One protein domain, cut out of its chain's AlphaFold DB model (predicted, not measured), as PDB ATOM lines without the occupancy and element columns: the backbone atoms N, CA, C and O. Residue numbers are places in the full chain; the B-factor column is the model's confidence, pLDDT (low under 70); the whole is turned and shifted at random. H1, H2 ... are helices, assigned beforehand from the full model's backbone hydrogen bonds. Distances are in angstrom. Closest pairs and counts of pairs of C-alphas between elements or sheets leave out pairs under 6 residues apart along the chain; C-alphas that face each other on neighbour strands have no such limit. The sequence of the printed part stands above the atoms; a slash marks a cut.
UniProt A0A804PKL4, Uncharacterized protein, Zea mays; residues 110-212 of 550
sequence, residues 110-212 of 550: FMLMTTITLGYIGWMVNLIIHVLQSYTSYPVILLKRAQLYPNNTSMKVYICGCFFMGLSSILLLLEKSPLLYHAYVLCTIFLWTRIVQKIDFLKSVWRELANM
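Overview. This is residues 110 to 212 of the 550 residues of an uncharacterized protein of Zea mays (UniProt A0A804PKL4). Three long helices make an elongated, loosely built slab, with H4 in the middle, H3 folded back along one side of it as a hairpin, and H1 packed slantwise on its other side. At the end of the slab away from the H3 to H4 turn, the short helices H2 and H5 form a loose head, in which residues 147 to 152, after H2, and residues 206 to 212, of which 206 to 211 belong to H5, stick out. The printed part has 103 residues with five named helices, H1 to H5 in order along the chain, and no named strand; its class is all helix. The whole is loose, with a radius of gyration of the C-alphas of 16.5 A, and spans 50 by 27 by 20 A.

Arrangement. H1, residues 110 to 135, is the longest helix. It touches H4, residues 179 to 197, where the C-alphas of Gly 119 and Thr 188 are their closest, 4.5 A apart. The two run the same way at a steep tilt of 42 degrees. H3, residues 153 to 174, touches H4, and their closest C-alphas, those of Gly 161 and Thr 193, are 5.5 A apart. H3 and H4 form a helical hairpin, running opposite ways at a shallow tilt of 16 degrees. H1 and H3 are apart. H2, residues 138 to 146, is close to but not clearly touching H1, and their closest C-alphas, those of Gln 133 and Pro 139, are 5.8 A apart. Their lines stand about perpendicular, at 86 degrees. H5, residues 199 to 211, is close to but not clearly touching H1, with the C-alphas of Ile 129 and Leu 202 the closest at 7.8 A. H2 and H5 are near each other, while H4 and H5 meet only through their link. In H1, H2, H3, H4 and H5 every O i to N i+4 pair is within hydrogen-bond range.

Along the chain. H1 begins at C-alpha 110 at (-36.861, -18.101, 106.599) and is 37.1 A long from first to last C-alpha. H3 measures 31.8 A and H4 27.3 A, with H4 beginning at C-alpha 179 at (-21.714, -18.029, 116.159). H5 measures 18.5 A and ends at C-alpha 211 at (-27.148, -40.359, 75.809). H2 has 9 residues and measures 11.5 A.

Size, cuts and confidence. The two C-alphas farthest apart, those of Lys 176 and Met 212, are 51.5 A apart. The printed part has no cut. The links H1 to H2, H3 to H4 and H4 to H5 are tight, and the link H2 to H3, with 6 residues, is short. The mean pLDDT of the printed part is 82.7, and residues 136 to 153 are under 70.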
ATOM      1  N   PHE A 110     -36.917 -17.947 108.052       90.25
ATOM      2  CA  PHE A 110     -36.861 -18.101 106.599       90.25
ATOM      3  C   PHE A 110     -35.413 -18.158 106.095       90.25
ATOM      4  O   PHE A 110     -35.053 -19.101 105.398       90.25
ATOM      5  N   MET A 111     -34.564 -17.210 106.514       89.06
ATOM      6  CA  MET A 111     -33.143 -17.171 106.143       89.06
ATOM      7  C   MET A 111     -32.415 -18.445 106.584       89.06
ATOM      8  O   MET A 111     -31.680 -19.058 105.800       89.06
ATOM      9  N   LEU A 112     -32.617 -18.853 107.840       90.81
ATOM     10  CA  LEU A 112     -31.962 -20.025 108.401       90.81
ATOM     11  C   LEU A 112     -32.435 -21.304 107.695       90.81
ATOM     12  O   LEU A 112     -31.609 -22.118 107.292       90.81
ATOM     13  N   MET A 113     -33.741 -21.442 107.460       92.94
ATOM     14  CA  MET A 113     -34.327 -22.578 106.750       92.94
ATOM     15  C   MET A 113     -33.805 -22.666 105.313       92.94
ATOM     16  O   MET A 113     -33.373 -23.738 104.884       92.94
ATOM     17  N   THR A 114     -33.754 -21.553 104.574       93.69
ATOM     18  CA  THR A 114     -33.187 -21.540 103.214       93.69
ATOM     19  C   THR A 114     -31.702 -21.892 103.210       93.69
ATOM     20  O   THR A 114     -31.253 -22.661 102.367       93.69
ATOM     21  N   THR A 115     -30.934 -21.392 104.179       93.88
ATOM     22  CA  THR A 115     -29.494 -21.666 104.265       93.88
ATOM     23  C   THR A 115     -29.240 -23.138 104.576       93.88
ATOM     24  O   THR A 115     -28.461 -23.787 103.889       93.88
ATOM     25  N   ILE A 116     -29.934 -23.690 105.572       93.25
ATOM     26  CA  ILE A 116     -29.773 -25.085 105.990       93.25
ATOM     27  C   ILE A 116     -30.216 -26.044 104.878       93.25
ATOM     28  O   ILE A 116     -29.504 -27.001 104.576       93.25
ATOM     29  N   THR A 117     -31.352 -25.781 104.223       94.56
ATOM     30  CA  THR A 117     -31.824 -26.605 103.096       94.56
ATOM     31  C   THR A 117     -30.847 -26.570 101.920       94.56
ATOM     32  O   THR A 117     -30.487 -27.628 101.400       94.56
ATOM     33  N   LEU A 118     -30.328 -25.392 101.551       95.19
ATOM     34  CA  LEU A 118     -29.263 -25.266 100.553       95.19
ATOM     35  C   LEU A 118     -27.977 -25.974 100.987       95.19
ATOM     36  O   LEU A 118     -27.309 -26.572 100.144       95.19
ATOM     37  N   GLY A 119     -27.629 -25.941 102.272       95.25
ATOM     38  CA  GLY A 119     -26.493 -26.667 102.833       95.25
ATOM     39  C   GLY A 119     -26.634 -28.180 102.658       95.25
ATOM     40  O   GLY A 119     -25.721 -28.825 102.143       95.25
ATOM     41  N   TYR A 120     -27.798 -28.748 102.992       94.31
ATOM     42  CA  TYR A 120     -28.077 -30.175 102.806       94.31
ATOM     43  C   TYR A 120     -28.083 -30.589 101.330       94.31
ATOM     44  O   TYR A 120     -27.464 -31.596 100.980       94.31
ATOM     45  N   ILE A 121     -28.717 -29.807 100.450       95.31
ATOM     46  CA  ILE A 121     -28.689 -30.047  98.996       95.31
ATOM     47  C   ILE A 121     -27.248 -29.986  98.480       95.31
ATOM     48  O   ILE A 121     -26.799 -30.887  97.770       95.31
ATOM     49  N   GLY A 122     -26.495 -28.964  98.890       94.31
ATOM     50  CA  GLY A 122     -25.094 -28.804  98.527       94.31
ATOM     51  C   GLY A 122     -24.234 -29.981  98.994       94.31
ATOM     52  O   GLY A 122     -23.381 -30.469  98.250       94.31
ATOM     53  N   TRP A 123     -24.474 -30.493 100.200       95.19
ATOM     54  CA  TRP A 123     -23.787 -31.674 100.720       95.19
ATOM     55  C   TRP A 123     -24.100 -32.926  99.892       95.19
ATOM     56  O   TRP A 123     -23.177 -33.612  99.454       95.19
ATOM     57  N   MET A 124     -25.380 -33.182  99.600       92.56
ATOM     58  CA  MET A 124     -25.812 -34.323  98.785       92.56
ATOM     59  C   MET A 124     -25.181 -34.305  97.387       92.56
ATOM     60  O   MET A 124     -24.634 -35.316  96.946       92.56
ATOM     61  N   VAL A 125     -25.180 -33.154  96.709       91.81
ATOM     62  CA  VAL A 125     -24.556 -33.014  95.382       91.81
ATOM     63  C   VAL A 125     -23.043 -33.239  95.456       91.81
ATOM     64  O   VAL A 125     -22.489 -33.955  94.622       91.81
ATOM     65  N   ASN A 126     -22.361 -32.692  96.467       90.56
ATOM     66  CA  ASN A 126     -20.926 -32.925  96.655       90.56
ATOM     67  C   ASN A 126     -20.600 -34.404  96.910       90.56
ATOM     68  O   ASN A 126     -19.611 -34.903  96.368       90.56
ATOM     69  N   LEU A 127     -21.426 -35.114  97.685       90.19
ATOM     70  CA  LEU A 127     -21.285 -36.556  97.891       90.19
ATOM     71  C   LEU A 127     -21.479 -37.332  96.588       90.19
ATOM     72  O   LEU A 127     -20.665 -38.197  96.284       90.19
ATOM     73  N   ILE A 128     -22.494 -36.994  95.788       87.62
ATOM     74  CA  ILE A 128     -22.721 -37.615  94.475       87.62
ATOM     75  C   ILE A 128     -21.504 -37.407  93.570       87.62
ATOM     76  O   ILE A 128     -20.993 -38.370  92.997       87.62
ATOM     77  N   ILE A 129     -20.985 -36.177  93.489       86.00
ATOM     78  CA  ILE A 129     -19.783 -35.866  92.708       86.00
ATOM     79  C   ILE A 129     -18.584 -36.676  93.212       86.00
ATOM     80  O   ILE A 129     -17.846 -37.234  92.403       86.00
ATOM     81  N   HIS A 130     -18.384 -36.761  94.528       84.69
ATOM     82  CA  HIS A 130     -17.296 -37.546  95.102       84.69
ATOM     83  C   HIS A 130     -17.438 -39.037  94.778       84.69
ATOM     84  O   HIS A 130     -16.468 -39.653  94.344       84.69
ATOM     85  N   VAL A 131     -18.642 -39.604  94.903       83.69
ATOM     86  CA  VAL A 131     -18.901 -41.016  94.600       83.69
ATOM     87  C   VAL A 131     -18.658 -41.321  93.121       83.69
ATOM     88  O   VAL A 131     -17.988 -42.301  92.798       83.69
ATOM     89  N   LEU A 132     -19.140 -40.457  92.225       80.44
ATOM     90  CA  LEU A 132     -18.888 -40.559  90.786       80.44
ATOM     91  C   LEU A 132     -17.386 -40.494  90.479       80.44
ATOM     92  O   LEU A 132     -16.889 -41.284  89.684       80.44
ATOM     93  N   GLN A 133     -16.647 -39.587  91.117       77.06
ATOM     94  CA  GLN A 133     -15.218 -39.414  90.855       77.06
ATOM     95  C   GLN A 133     -14.340 -40.521  91.436       77.06
ATOM     96  O   GLN A 133     -13.325 -40.852  90.840       77.06
ATOM     97  N   SER A 134     -14.686 -41.070  92.596       74.25
ATOM     98  CA  SER A 134     -13.826 -42.037  93.280       74.25
ATOM     99  C   SER A 134     -14.163 -43.486  92.941       74.25
ATOM    100  O   SER A 134     -13.265 -44.315  92.945       74.25
ATOM    101  N   TYR A 135     -15.422 -43.805  92.616       71.94
ATOM    102  CA  TYR A 135     -15.870 -45.203  92.508       71.94
ATOM    103  C   TYR A 135     -16.415 -45.602  91.131       71.94
ATOM    104  O   TYR A 135     -16.834 -46.748  90.942       71.94
ATOM    105  N   THR A 136     -16.411 -44.701  90.145       69.25
ATOM    106  CA  THR A 136     -16.797 -45.030  88.761       69.25
ATOM    107  C   THR A 136     -15.632 -44.811  87.801       69.25
ATOM    108  O   THR A 136     -14.718 -44.056  88.106       69.25
ATOM    109  N   SER A 137     -15.646 -45.453  86.629       61.44
ATOM    110  CA  SER A 137     -14.595 -45.314  85.600       61.44
ATOM    111  C   SER A 137     -14.638 -43.970  84.851       61.44
ATOM    112  O   SER A 137     -13.801 -43.705  83.985       61.44
ATOM    113  N   TYR A 138     -15.598 -43.096  85.178       59.47
ATOM    114  CA  TYR A 138     -15.754 -41.775  84.564       59.47
ATOM    115  C   TYR A 138     -14.516 -40.878  84.593       59.47
ATOM    116  O   TYR A 138     -14.278 -40.221  83.582       59.47
ATOM    117  N   PRO A 139     -13.719 -40.813  85.677       56.78
ATOM    118  CA  PRO A 139     -12.527 -39.979  85.720       56.78
ATOM    119  C   PRO A 139     -11.519 -40.381  84.656       56.78
ATOM    120  O   PRO A 139     -10.873 -39.507  84.109       56.78
ATOM    121  N   VAL A 140     -11.405 -41.669  84.316       55.69
ATOM    122  CA  VAL A 140     -10.461 -42.156  83.298       55.69
ATOM    123  C   VAL A 140     -10.927 -41.761  81.892       55.69
ATOM    124  O   VAL A 140     -10.129 -41.308  81.071       55.69
ATOM    125  N   ILE A 141     -12.237 -41.850  81.636       56.25
ATOM    126  CA  ILE A 141     -12.870 -41.419  80.377       56.25
ATOM    127  C   ILE A 141     -12.779 -39.891  80.221       56.25
ATOM    128  O   ILE A 141     -12.494 -39.382  79.137       56.25
ATOM    129  N   LEU A 142     -12.970 -39.153  81.319       55.31
ATOM    130  CA  LEU A 142     -12.844 -37.700  81.358       55.31
ATOM    131  C   LEU A 142     -11.398 -37.232  81.312       55.31
ATOM    132  O   LEU A 142     -11.156 -36.262  80.624       55.31
ATOM    133  N   LEU A 143     -10.437 -37.892  81.959       54.03
ATOM    134  CA  LEU A 143      -9.018 -37.517  81.921       54.03
ATOM    135  C   LEU A 143      -8.462 -37.652  80.498       54.03
ATOM    136  O   LEU A 143      -7.774 -36.746  80.031       54.03
ATOM    137  N   LYS A 144      -8.860 -38.705  79.764       52.31
ATOM    138  CA  LYS A 144      -8.579 -38.845  78.323       52.31
ATOM    139  C   LYS A 144      -9.187 -37.720  77.474       52.31
ATOM    140  O   LYS A 144      -8.592 -37.344  76.473       52.31
ATOM    141  N   ARG A 145     -10.352 -37.170  77.852       51.03
ATOM    142  CA  ARG A 145     -10.985 -36.016  77.169       51.03
ATOM    143  C   ARG A 145     -10.496 -34.646  77.679       51.03
ATOM    144  O   ARG A 145     -10.547 -33.681  76.928       51.03
ATOM    145  N   ALA A 146     -10.044 -34.546  78.930       51.09
ATOM    146  CA  ALA A 146      -9.743 -33.304  79.651       51.09
ATOM    147  C   ALA A 146      -8.269 -32.888  79.575       51.09
ATOM    148  O   ALA A 146      -7.966 -31.729  79.848       51.09
ATOM    149  N   GLN A 147      -7.367 -33.765  79.108       47.69
ATOM    150  CA  GLN A 147      -6.017 -33.371  78.667       47.69
ATOM    151  C   GLN A 147      -6.025 -32.264  77.584       47.69
ATOM    152  O   GLN A 147      -4.979 -31.700  77.287       47.69
ATOM    153  N   LEU A 148      -7.194 -31.905  77.037       47.16
ATOM    154  CA  LEU A 148      -7.383 -30.828  76.065       47.16
ATOM    155  C   LEU A 148      -7.697 -29.436  76.664       47.16
ATOM    156  O   LEU A 148      -7.711 -28.480  75.898       47.16
ATOM    157  N   TYR A 149      -7.933 -29.267  77.977       42.50
ATOM    158  CA  TYR A 149      -8.225 -27.935  78.557       42.50
ATOM    159  C   TYR A 149      -7.695 -27.756  79.997       42.50
ATOM    160  O   TYR A 149      -8.397 -28.069  80.962       42.50
ATOM    161  N   PRO A 150      -6.491 -27.185  80.195       45.72
ATOM    162  CA  PRO A 150      -6.051 -26.735  81.509       45.72
ATOM    163  C   PRO A 150      -6.639 -25.343  81.745       45.72
ATOM    164  O   PRO A 150      -6.088 -24.352  81.274       45.72
ATOM    165  N   ASN A 151      -7.792 -25.237  82.414       53.72
ATOM    166  CA  ASN A 151      -8.414 -23.926  82.593       53.72
ATOM    167  C   ASN A 151      -8.187 -23.343  83.994       53.72
ATOM    168  O   ASN A 151      -8.528 -23.935  85.019       53.72
ATOM    169  N   ASN A 152      -7.680 -22.109  84.005       57.41
ATOM    170  CA  ASN A 152      -7.421 -21.239  85.157       57.41
ATOM    171  C   ASN A 152      -8.722 -20.816  85.901       57.41
ATOM    172  O   ASN A 152      -8.724 -19.964  86.790       57.41
ATOM    173  N   THR A 153      -9.864 -21.397  85.520       63.44
ATOM    174  CA  THR A 153     -11.211 -21.151  86.051       63.44
ATOM    175  C   THR A 153     -11.355 -21.605  87.501       63.44
ATOM    176  O   THR A 153     -12.065 -20.964  88.271       63.44
ATOM    177  N   SER A 154     -10.642 -22.663  87.910       71.44
ATOM    178  CA  SER A 154     -10.748 -23.203  89.273       71.44
ATOM    179  C   SER A 154     -10.295 -22.204  90.341       71.44
ATOM    180  O   SER A 154     -10.922 -22.114  91.393       71.44
ATOM    181  N   MET A 155      -9.228 -21.440  90.087       78.31
ATOM    182  CA  MET A 155      -8.706 -20.470  91.058       78.31
ATOM    183  C   MET A 155      -9.642 -19.263  91.201       78.31
ATOM    184  O   MET A 155      -9.909 -18.817  92.314       78.31
ATOM    185  N   LYS A 156     -10.223 -18.792  90.088       85.06
ATOM    186  CA  LYS A 156     -11.198 -17.686  90.082       85.06
ATOM    187  C   LYS A 156     -12.452 -18.013  90.897       85.06
ATOM    188  O   LYS A 156     -12.930 -17.159  91.638       85.06
ATOM    189  N   VAL A 157     -12.957 -19.248  90.803       87.38
ATOM    190  CA  VAL A 157     -14.133 -19.698  91.571       87.38
ATOM    191  C   VAL A 157     -13.847 -19.716  93.072       87.38
ATOM    192  O   VAL A 157     -14.680 -19.247  93.840       87.38
ATOM    193  N   TYR A 158     -12.668 -20.178  93.505       87.56
ATOM    194  CA  TYR A 158     -12.302 -20.140  94.925       87.56
ATOM    195  C   TYR A 158     -12.134 -18.721  95.456       87.56
ATOM    196  O   TYR A 158     -12.615 -18.434  96.545       87.56
ATOM    197  N   ILE A 159     -11.506 -17.825  94.691       89.44
ATOM    198  CA  ILE A 159     -11.372 -16.417  95.089       89.44
ATOM    199  C   ILE A 159     -12.759 -15.779  95.239       89.44
ATOM    200  O   ILE A 159     -13.027 -15.116  96.238       89.44
ATOM    201  N   CYS A 160     -13.662 -16.037  94.290       90.69
ATOM    202  CA  CYS A 160     -15.047 -15.578  94.356       90.69
ATOM    203  C   CYS A 160     -15.785 -16.161  95.575       90.69
ATOM    204  O   CYS A 160     -16.403 -15.414  96.329       90.69
ATOM    205  N   GLY A 161     -15.659 -17.467  95.826       91.00
ATOM    206  CA  GLY A 161     -16.240 -18.128  96.996       91.00
ATOM    207  C   GLY A 161     -15.712 -17.571  98.319       91.00
ATOM    208  O   GLY A 161     -16.503 -17.251  99.201       91.00
ATOM    209  N   CYS A 162     -14.397 -17.368  98.444       90.81
ATOM    210  CA  CYS A 162     -13.772 -16.742  99.612       90.81
ATOM    211  C   CYS A 162     -14.254 -15.301  99.817       90.81
ATOM    212  O   CYS A 162     -14.505 -14.901 100.951       90.81
ATOM    213  N   PHE A 163     -14.429 -14.534  98.737       93.50
ATOM    214  CA  PHE A 163     -14.983 -13.182  98.805       93.50
ATOM    215  C   PHE A 163     -16.431 -13.185  99.318       93.50
ATOM    216  O   PHE A 163     -16.738 -12.472 100.271       93.50
ATOM    217  N   PHE A 164     -17.303 -14.034  98.760       92.75
ATOM    218  CA  PHE A 164     -18.686 -14.189  99.237       92.75
ATOM    219  C   PHE A 164     -18.755 -14.655 100.694       92.75
ATOM    220  O   PHE A 164     -19.588 -14.178 101.467       92.75
ATOM    221  N   MET A 165     -17.861 -15.565 101.077       92.75
ATOM    222  CA  MET A 165     -17.742 -16.078 102.436       92.75
ATOM    223  C   MET A 165     -17.325 -14.970 103.417       92.75
ATOM    224  O   MET A 165     -17.961 -14.801 104.458       92.75
ATOM    225  N   GLY A 166     -16.319 -14.167 103.055       92.00
ATOM    226  CA  GLY A 166     -15.873 -13.009 103.831       92.00
ATOM    227  C   GLY A 166     -16.956 -11.938 103.964       92.00
ATOM    228  O   GLY A 166     -17.251 -11.509 105.076       92.00
ATOM    229  N   LEU A 167     -17.610 -11.572 102.857       93.00
ATOM    230  CA  LEU A 167     -18.707 -10.599 102.848       93.00
ATOM    231  C   LEU A 167     -19.858 -11.041 103.761       93.00
ATOM    232  O   LEU A 167     -20.313 -10.267 104.599       93.00
ATOM    233  N   SER A 168     -20.285 -12.301 103.648       89.69
ATOM    234  CA  SER A 168     -21.366 -12.850 104.476       89.69
ATOM    235  C   SER A 168     -20.981 -12.895 105.956       89.69
ATOM    236  O   SER A 168     -21.802 -12.587 106.816       89.69
ATOM    237  N   SER A 169     -19.722 -13.217 106.272       89.62
ATOM    238  CA  SER A 169     -19.234 -13.193 107.654       89.62
ATOM    239  C   SER A 169     -19.217 -11.786 108.245       89.62
ATOM    240  O   SER A 169     -19.538 -11.628 109.419       89.62
ATOM    241  N   ILE A 170     -18.843 -10.774 107.454       91.25
ATOM    242  CA  ILE A 170     -18.848  -9.371 107.886       91.25
ATOM    243  C   ILE A 170     -20.284  -8.913 108.151       91.25
ATOM    244  O   ILE A 170     -20.539  -8.339 109.205       91.25
ATOM    245  N   LEU A 171     -21.227  -9.216 107.253       90.00
ATOM    246  CA  LEU A 171     -22.643  -8.884 107.445       90.00
ATOM    247  C   LEU A 171     -23.203  -9.497 108.736       90.00
ATOM    248  O   LEU A 171     -23.792  -8.789 109.545       90.00
ATOM    249  N   LEU A 172     -22.936 -10.781 108.984       89.50
ATOM    250  CA  LEU A 172     -23.377 -11.468 110.203       89.50
ATOM    251  C   LEU A 172     -22.718 -10.927 111.486       89.50
ATOM    252  O   LEU A 172     -23.330 -10.961 112.557       89.50
ATOM    253  N   LEU A 173     -21.479 -10.429 111.387       89.69
ATOM    254  CA  LEU A 173     -20.773  -9.794 112.501       89.69
ATOM    255  C   LEU A 173     -21.384  -8.424 112.821       89.69
ATOM    256  O   LEU A 173     -21.603  -8.107 113.991       89.69
ATOM    257  N   LEU A 174     -21.695  -7.637 111.784       89.31
ATOM    258  CA  LEU A 174     -22.415  -6.370 111.918       89.31
ATOM    259  C   LEU A 174     -23.795  -6.590 112.546       89.31
ATOM    260  O   LEU A 174     -24.207  -5.798 113.390       89.31
ATOM    261  N   GLU A 175     -24.454  -7.703 112.214       87.81
ATOM    262  CA  GLU A 175     -25.745  -8.083 112.791       87.81
ATOM    263  C   GLU A 175     -25.675  -8.667 114.215       87.81
ATOM    264  O   GLU A 175     -26.704  -9.020 114.793       87.81
ATOM    265  N   LYS A 176     -24.477  -8.793 114.809       87.75
ATOM    266  CA  LYS A 176     -24.252  -9.428 116.126       87.75
ATOM    267  C   LYS A 176     -24.911 -10.813 116.238       87.75
ATOM    268  O   LYS A 176     -25.433 -11.184 117.294       87.75
ATOM    269  N   SER A 177     -24.915 -11.570 115.139       86.81
ATOM    270  CA  SER A 177     -25.580 -12.870 115.084       86.81
ATOM    271  C   SER A 177     -24.844 -13.933 115.925       86.81
ATOM    272  O   SER A 177     -23.633 -13.828 116.148       86.81
ATOM    273  N   PRO A 178     -25.539 -14.976 116.418       89.44
ATOM    274  CA  PRO A 178     -24.889 -16.068 117.138       89.44
ATOM    275  C   PRO A 178     -23.864 -16.802 116.267       89.44
ATOM    276  O   PRO A 178     -24.088 -17.010 115.077       89.44
ATOM    277  N   LEU A 179     -22.792 -17.323 116.873       89.69
ATOM    278  CA  LEU A 179     -21.714 -18.029 116.159       89.69
ATOM    279  C   LEU A 179     -22.211 -19.174 115.249       89.69
ATOM    280  O   LEU A 179     -21.640 -19.430 114.191       89.69
ATOM    281  N   LEU A 180     -23.306 -19.839 115.629       90.94
ATOM    282  CA  LEU A 180     -23.919 -20.905 114.833       90.94
ATOM    283  C   LEU A 180     -24.396 -20.421 113.452       90.94
ATOM    284  O   LEU A 180     -24.318 -21.175 112.487       90.94
ATOM    285  N   TYR A 181     -24.846 -19.169 113.332       90.94
ATOM    286  CA  TYR A 181     -25.333 -18.603 112.070       90.94
ATOM    287  C   TYR A 181     -24.186 -18.477 111.067       90.94
ATOM    288  O   TYR A 181     -24.325 -18.875 109.909       90.94
ATOM    289  N   HIS A 182     -23.020 -18.031 111.544       91.38
ATOM    290  CA  HIS A 182     -21.793 -18.024 110.755       91.38
ATOM    291  C   HIS A 182     -21.460 -19.436 110.270       91.38
ATOM    292  O   HIS A 182     -21.267 -19.640 109.076       91.38
ATOM    293  N   ALA A 183     -21.468 -20.435 111.156       91.88
ATOM    294  CA  ALA A 183     -21.156 -21.812 110.771       91.88
ATOM    295  C   ALA A 183     -22.073 -22.335 109.644       91.88
ATOM    296  O   ALA A 183     -21.572 -22.891 108.665       91.88
ATOM    297  N   TYR A 184     -23.390 -22.106 109.732       92.12
ATOM    298  CA  TYR A 184     -24.339 -22.547 108.701       92.12
ATOM    299  C   TYR A 184     -24.122 -21.854 107.350       92.12
ATOM    300  O   TYR A 184     -24.062 -22.526 106.317       92.12
ATOM    301  N   VAL A 185     -23.975 -20.527 107.342       93.56
ATOM    302  CA  VAL A 185     -23.804 -19.751 106.103       93.56
ATOM    303  C   VAL A 185     -22.460 -20.063 105.445       93.56
ATOM    304  O   VAL A 185     -22.418 -20.368 104.253       93.56
ATOM    305  N   LEU A 186     -21.368 -20.071 106.216       93.31
ATOM    306  CA  LEU A 186     -20.024 -20.355 105.707       93.31
ATOM    307  C   LEU A 186     -19.931 -21.777 105.138       93.31
ATOM    308  O   LEU A 186     -19.418 -21.965 104.035       93.31
ATOM    309  N   CYS A 187     -20.477 -22.772 105.848       93.12
ATOM    310  CA  CYS A 187     -20.520 -24.155 105.372       93.12
ATOM    311  C   CYS A 187     -21.297 -24.264 104.052       93.12
ATOM    312  O   CYS A 187     -20.826 -24.882 103.098       93.12
ATOM    313  N   THR A 188     -22.448 -23.596 103.961       95.31
ATOM    314  CA  THR A 188     -23.262 -23.584 102.741       95.31
ATOM    315  C   THR A 188     -22.489 -22.967 101.573       95.31
ATOM    316  O   THR A 188     -22.341 -23.610 100.534       95.31
ATOM    317  N   ILE A 189     -21.901 -21.778 101.746       94.75
ATOM    318  CA  ILE A 189     -21.103 -21.113 100.700       94.75
ATOM    319  C   ILE A 189     -19.925 -21.992 100.258       94.75
ATOM    320  O   ILE A 189     -19.677 -22.138  99.058       94.75
ATOM    321  N   PHE A 190     -19.228 -22.626 101.202       93.69
ATOM    322  CA  PHE A 190     -18.125 -23.536 100.905       93.69
ATOM    323  C   PHE A 190     -18.571 -24.718 100.032       93.69
ATOM    324  O   PHE A 190     -17.947 -25.007  99.006       93.69
ATOM    325  N   LEU A 191     -19.676 -25.379 100.391       93.81
ATOM    326  CA  LEU A 191     -20.204 -26.520  99.640       93.81
ATOM    327  C   LEU A 191     -20.629 -26.127  98.223       93.81
ATOM    328  O   LEU A 191     -20.297 -26.836  97.271       93.81
ATOM    329  N   TRP A 192     -21.303 -24.989  98.060       94.50
ATOM    330  CA  TRP A 192     -21.729 -24.509  96.744       94.50
ATOM    331  C   TRP A 192     -20.557 -24.041  95.877       94.50
ATOM    332  O   TRP A 192     -20.538 -24.327  94.680       94.50
ATOM    333  N   THR A 193     -19.519 -23.443  96.469       92.50
ATOM    334  CA  THR A 193     -18.279 -23.093  95.753       92.50
ATOM    335  C   THR A 193     -17.624 -24.339  95.139       92.50
ATOM    336  O   THR A 193     -17.215 -24.316  93.976       92.50
ATOM    337  N   ARG A 194     -17.595 -25.468  95.868       89.62
ATOM    338  CA  ARG A 194     -17.079 -26.754  95.350       89.62
ATOM    339  C   ARG A 194     -17.918 -27.322  94.202       89.62
ATOM    340  O   ARG A 194     -17.359 -27.936  93.294       89.62
ATOM    341  N   ILE A 195     -19.237 -27.120  94.220       90.50
ATOM    342  CA  ILE A 195     -20.128 -27.559  93.134       90.50
ATOM    343  C   ILE A 195     -19.865 -26.737  91.875       90.50
ATOM    344  O   ILE A 195     -19.670 -27.309  90.804       90.50
ATOM    345  N   VAL A 196     -19.796 -25.407  92.004       90.00
ATOM    346  CA  VAL A 196     -19.535 -24.496  90.877       90.00
ATOM    347  C   VAL A 196     -18.177 -24.787  90.240       90.00
ATOM    348  O   VAL A 196     -18.064 -24.810  89.017       90.00
ATOM    349  N   GLN A 197     -17.162 -25.109  91.044       85.88
ATOM    350  CA  GLN A 197     -15.850 -25.523  90.540       85.88
ATOM    351  C   GLN A 197     -15.937 -26.757  89.624       85.88
ATOM    352  O   GLN A 197     -15.188 -26.875  88.658       85.88
ATOM    353  N   LYS A 198     -16.849 -27.687  89.922       84.12
ATOM    354  CA  LYS A 198     -17.021 -28.952  89.194       84.12
ATOM    355  C   LYS A 198     -18.215 -28.923  88.235       84.12
ATOM    356  O   LYS A 198     -18.696 -29.979  87.821       84.12
ATOM    357  N   ILE A 199     -18.687 -27.739  87.841       83.75
ATOM    358  CA  ILE A 199     -19.878 -27.610  86.993       83.75
ATOM    359  C   ILE A 199     -19.683 -28.239  85.606       83.75
ATOM    360  O   ILE A 199     -20.610 -28.842  85.070       83.75
ATOM    361  N   ASP A 200     -18.473 -28.180  85.046       82.06
ATOM    362  CA  ASP A 200     -18.166 -28.783  83.742       82.06
ATOM    363  C   ASP A 200     -18.154 -30.318  83.807       82.06
ATOM    364  O   ASP A 200     -18.611 -30.996  82.881       82.06
ATOM    365  N   PHE A 201     -17.725 -30.877  84.945       82.00
ATOM    366  CA  PHE A 201     -17.870 -32.303  85.235       82.00
ATOM    367  C   PHE A 201     -19.351 -32.689  85.304       82.00
ATOM    368  O   PHE A 201     -19.761 -33.656  84.664       82.00
ATOM    369  N   LEU A 202     -20.175 -31.904  86.005       83.12
ATOM    370  CA  LEU A 202     -21.611 -32.164  86.128       83.12
ATOM    371  C   LEU A 202     -22.328 -32.099  84.768       83.12
ATOM    372  O   LEU A 202     -23.128 -32.978  84.456       83.12
ATOM    373  N   LYS A 203     -21.985 -31.118  83.921       84.44
ATOM    374  CA  LYS A 203     -22.480 -31.028  82.535       84.44
ATOM    375  C   LYS A 203     -22.094 -32.252  81.705       84.44
ATOM    376  O   LYS A 203     -22.897 -32.726  80.903       84.44
ATOM    377  N   SER A 204     -20.879 -32.765  81.894       82.44
ATOM    378  CA  SER A 204     -20.398 -33.962  81.197       82.44
ATOM    379  C   SER A 204     -21.169 -35.210  81.632       82.44
ATOM    380  O   SER A 204     -21.638 -35.959  80.781       82.44
ATOM    381  N   VAL A 205     -21.377 -35.387  82.941       82.62
ATOM    382  CA  VAL A 205     -22.195 -36.480  83.494       82.62
ATOM    383  C   VAL A 205     -23.635 -36.403  82.986       82.62
ATOM    384  O   VAL A 205     -24.191 -37.417  82.575       82.62
ATOM    385  N   TRP A 206     -24.230 -35.207  82.956       84.56
ATOM    386  CA  TRP A 206     -25.594 -35.013  82.461       84.56
ATOM    387  C   TRP A 206     -25.741 -35.380  80.983       84.56
ATOM    388  O   TRP A 206     -26.696 -36.051  80.601       84.56
ATOM    389  N   ARG A 207     -24.776 -34.976  80.147       85.25
ATOM    390  CA  ARG A 207     -24.773 -35.294  78.713       85.25
ATOM    391  C   ARG A 207     -24.719 -36.794  78.471       85.25
ATOM    392  O   ARG A 207     -25.456 -37.313  77.644       85.25
ATOM    393  N   GLU A 208     -23.849 -37.485  79.185       81.38
ATOM    394  CA  GLU A 208     -23.732 -38.926  79.039       81.38
ATOM    395  C   GLU A 208     -24.961 -39.653  79.599       81.38
ATOM    396  O   GLU A 208     -25.441 -40.582  78.963       81.38
ATOM    397  N   LEU A 209     -25.538 -39.199  80.720       82.12
ATOM    398  CA  LEU A 209     -26.801 -39.740  81.235       82.12
ATOM    399  C   LEU A 209     -27.938 -39.592  80.212       82.12
ATOM    400  O   LEU A 209     -28.714 -40.527  80.042       82.12
ATOM    401  N   ALA A 210     -28.008 -38.459  79.507       83.81
ATOM    402  CA  ALA A 210     -28.989 -38.225  78.448       83.81
ATOM    403  C   ALA A 210     -28.765 -39.110  77.207       83.81
ATOM    404  O   ALA A 210     -29.723 -39.449  76.518       83.81
ATOM    405  N   ASN A 211     -27.517 -39.507  76.941       85.56
ATOM    406  CA  ASN A 211     -27.148 -40.359  75.809       85.56
ATOM    407  C   ASN A 211     -27.231 -41.867  76.118       85.56
ATOM    408  O   ASN A 211     -27.049 -42.689  75.218       85.56
ATOM    409  N   MET A 212     -27.479 -42.259  77.373       82.69
ATOM    410  CA  MET A 212     -27.629 -43.667  77.753       82.69
ATOM    411  C   MET A 212     -28.911 -44.262  77.156       82.69
ATOM    412  O   MET A 212     -29.942 -43.589  77.103       82.69
TER     413      MET A 212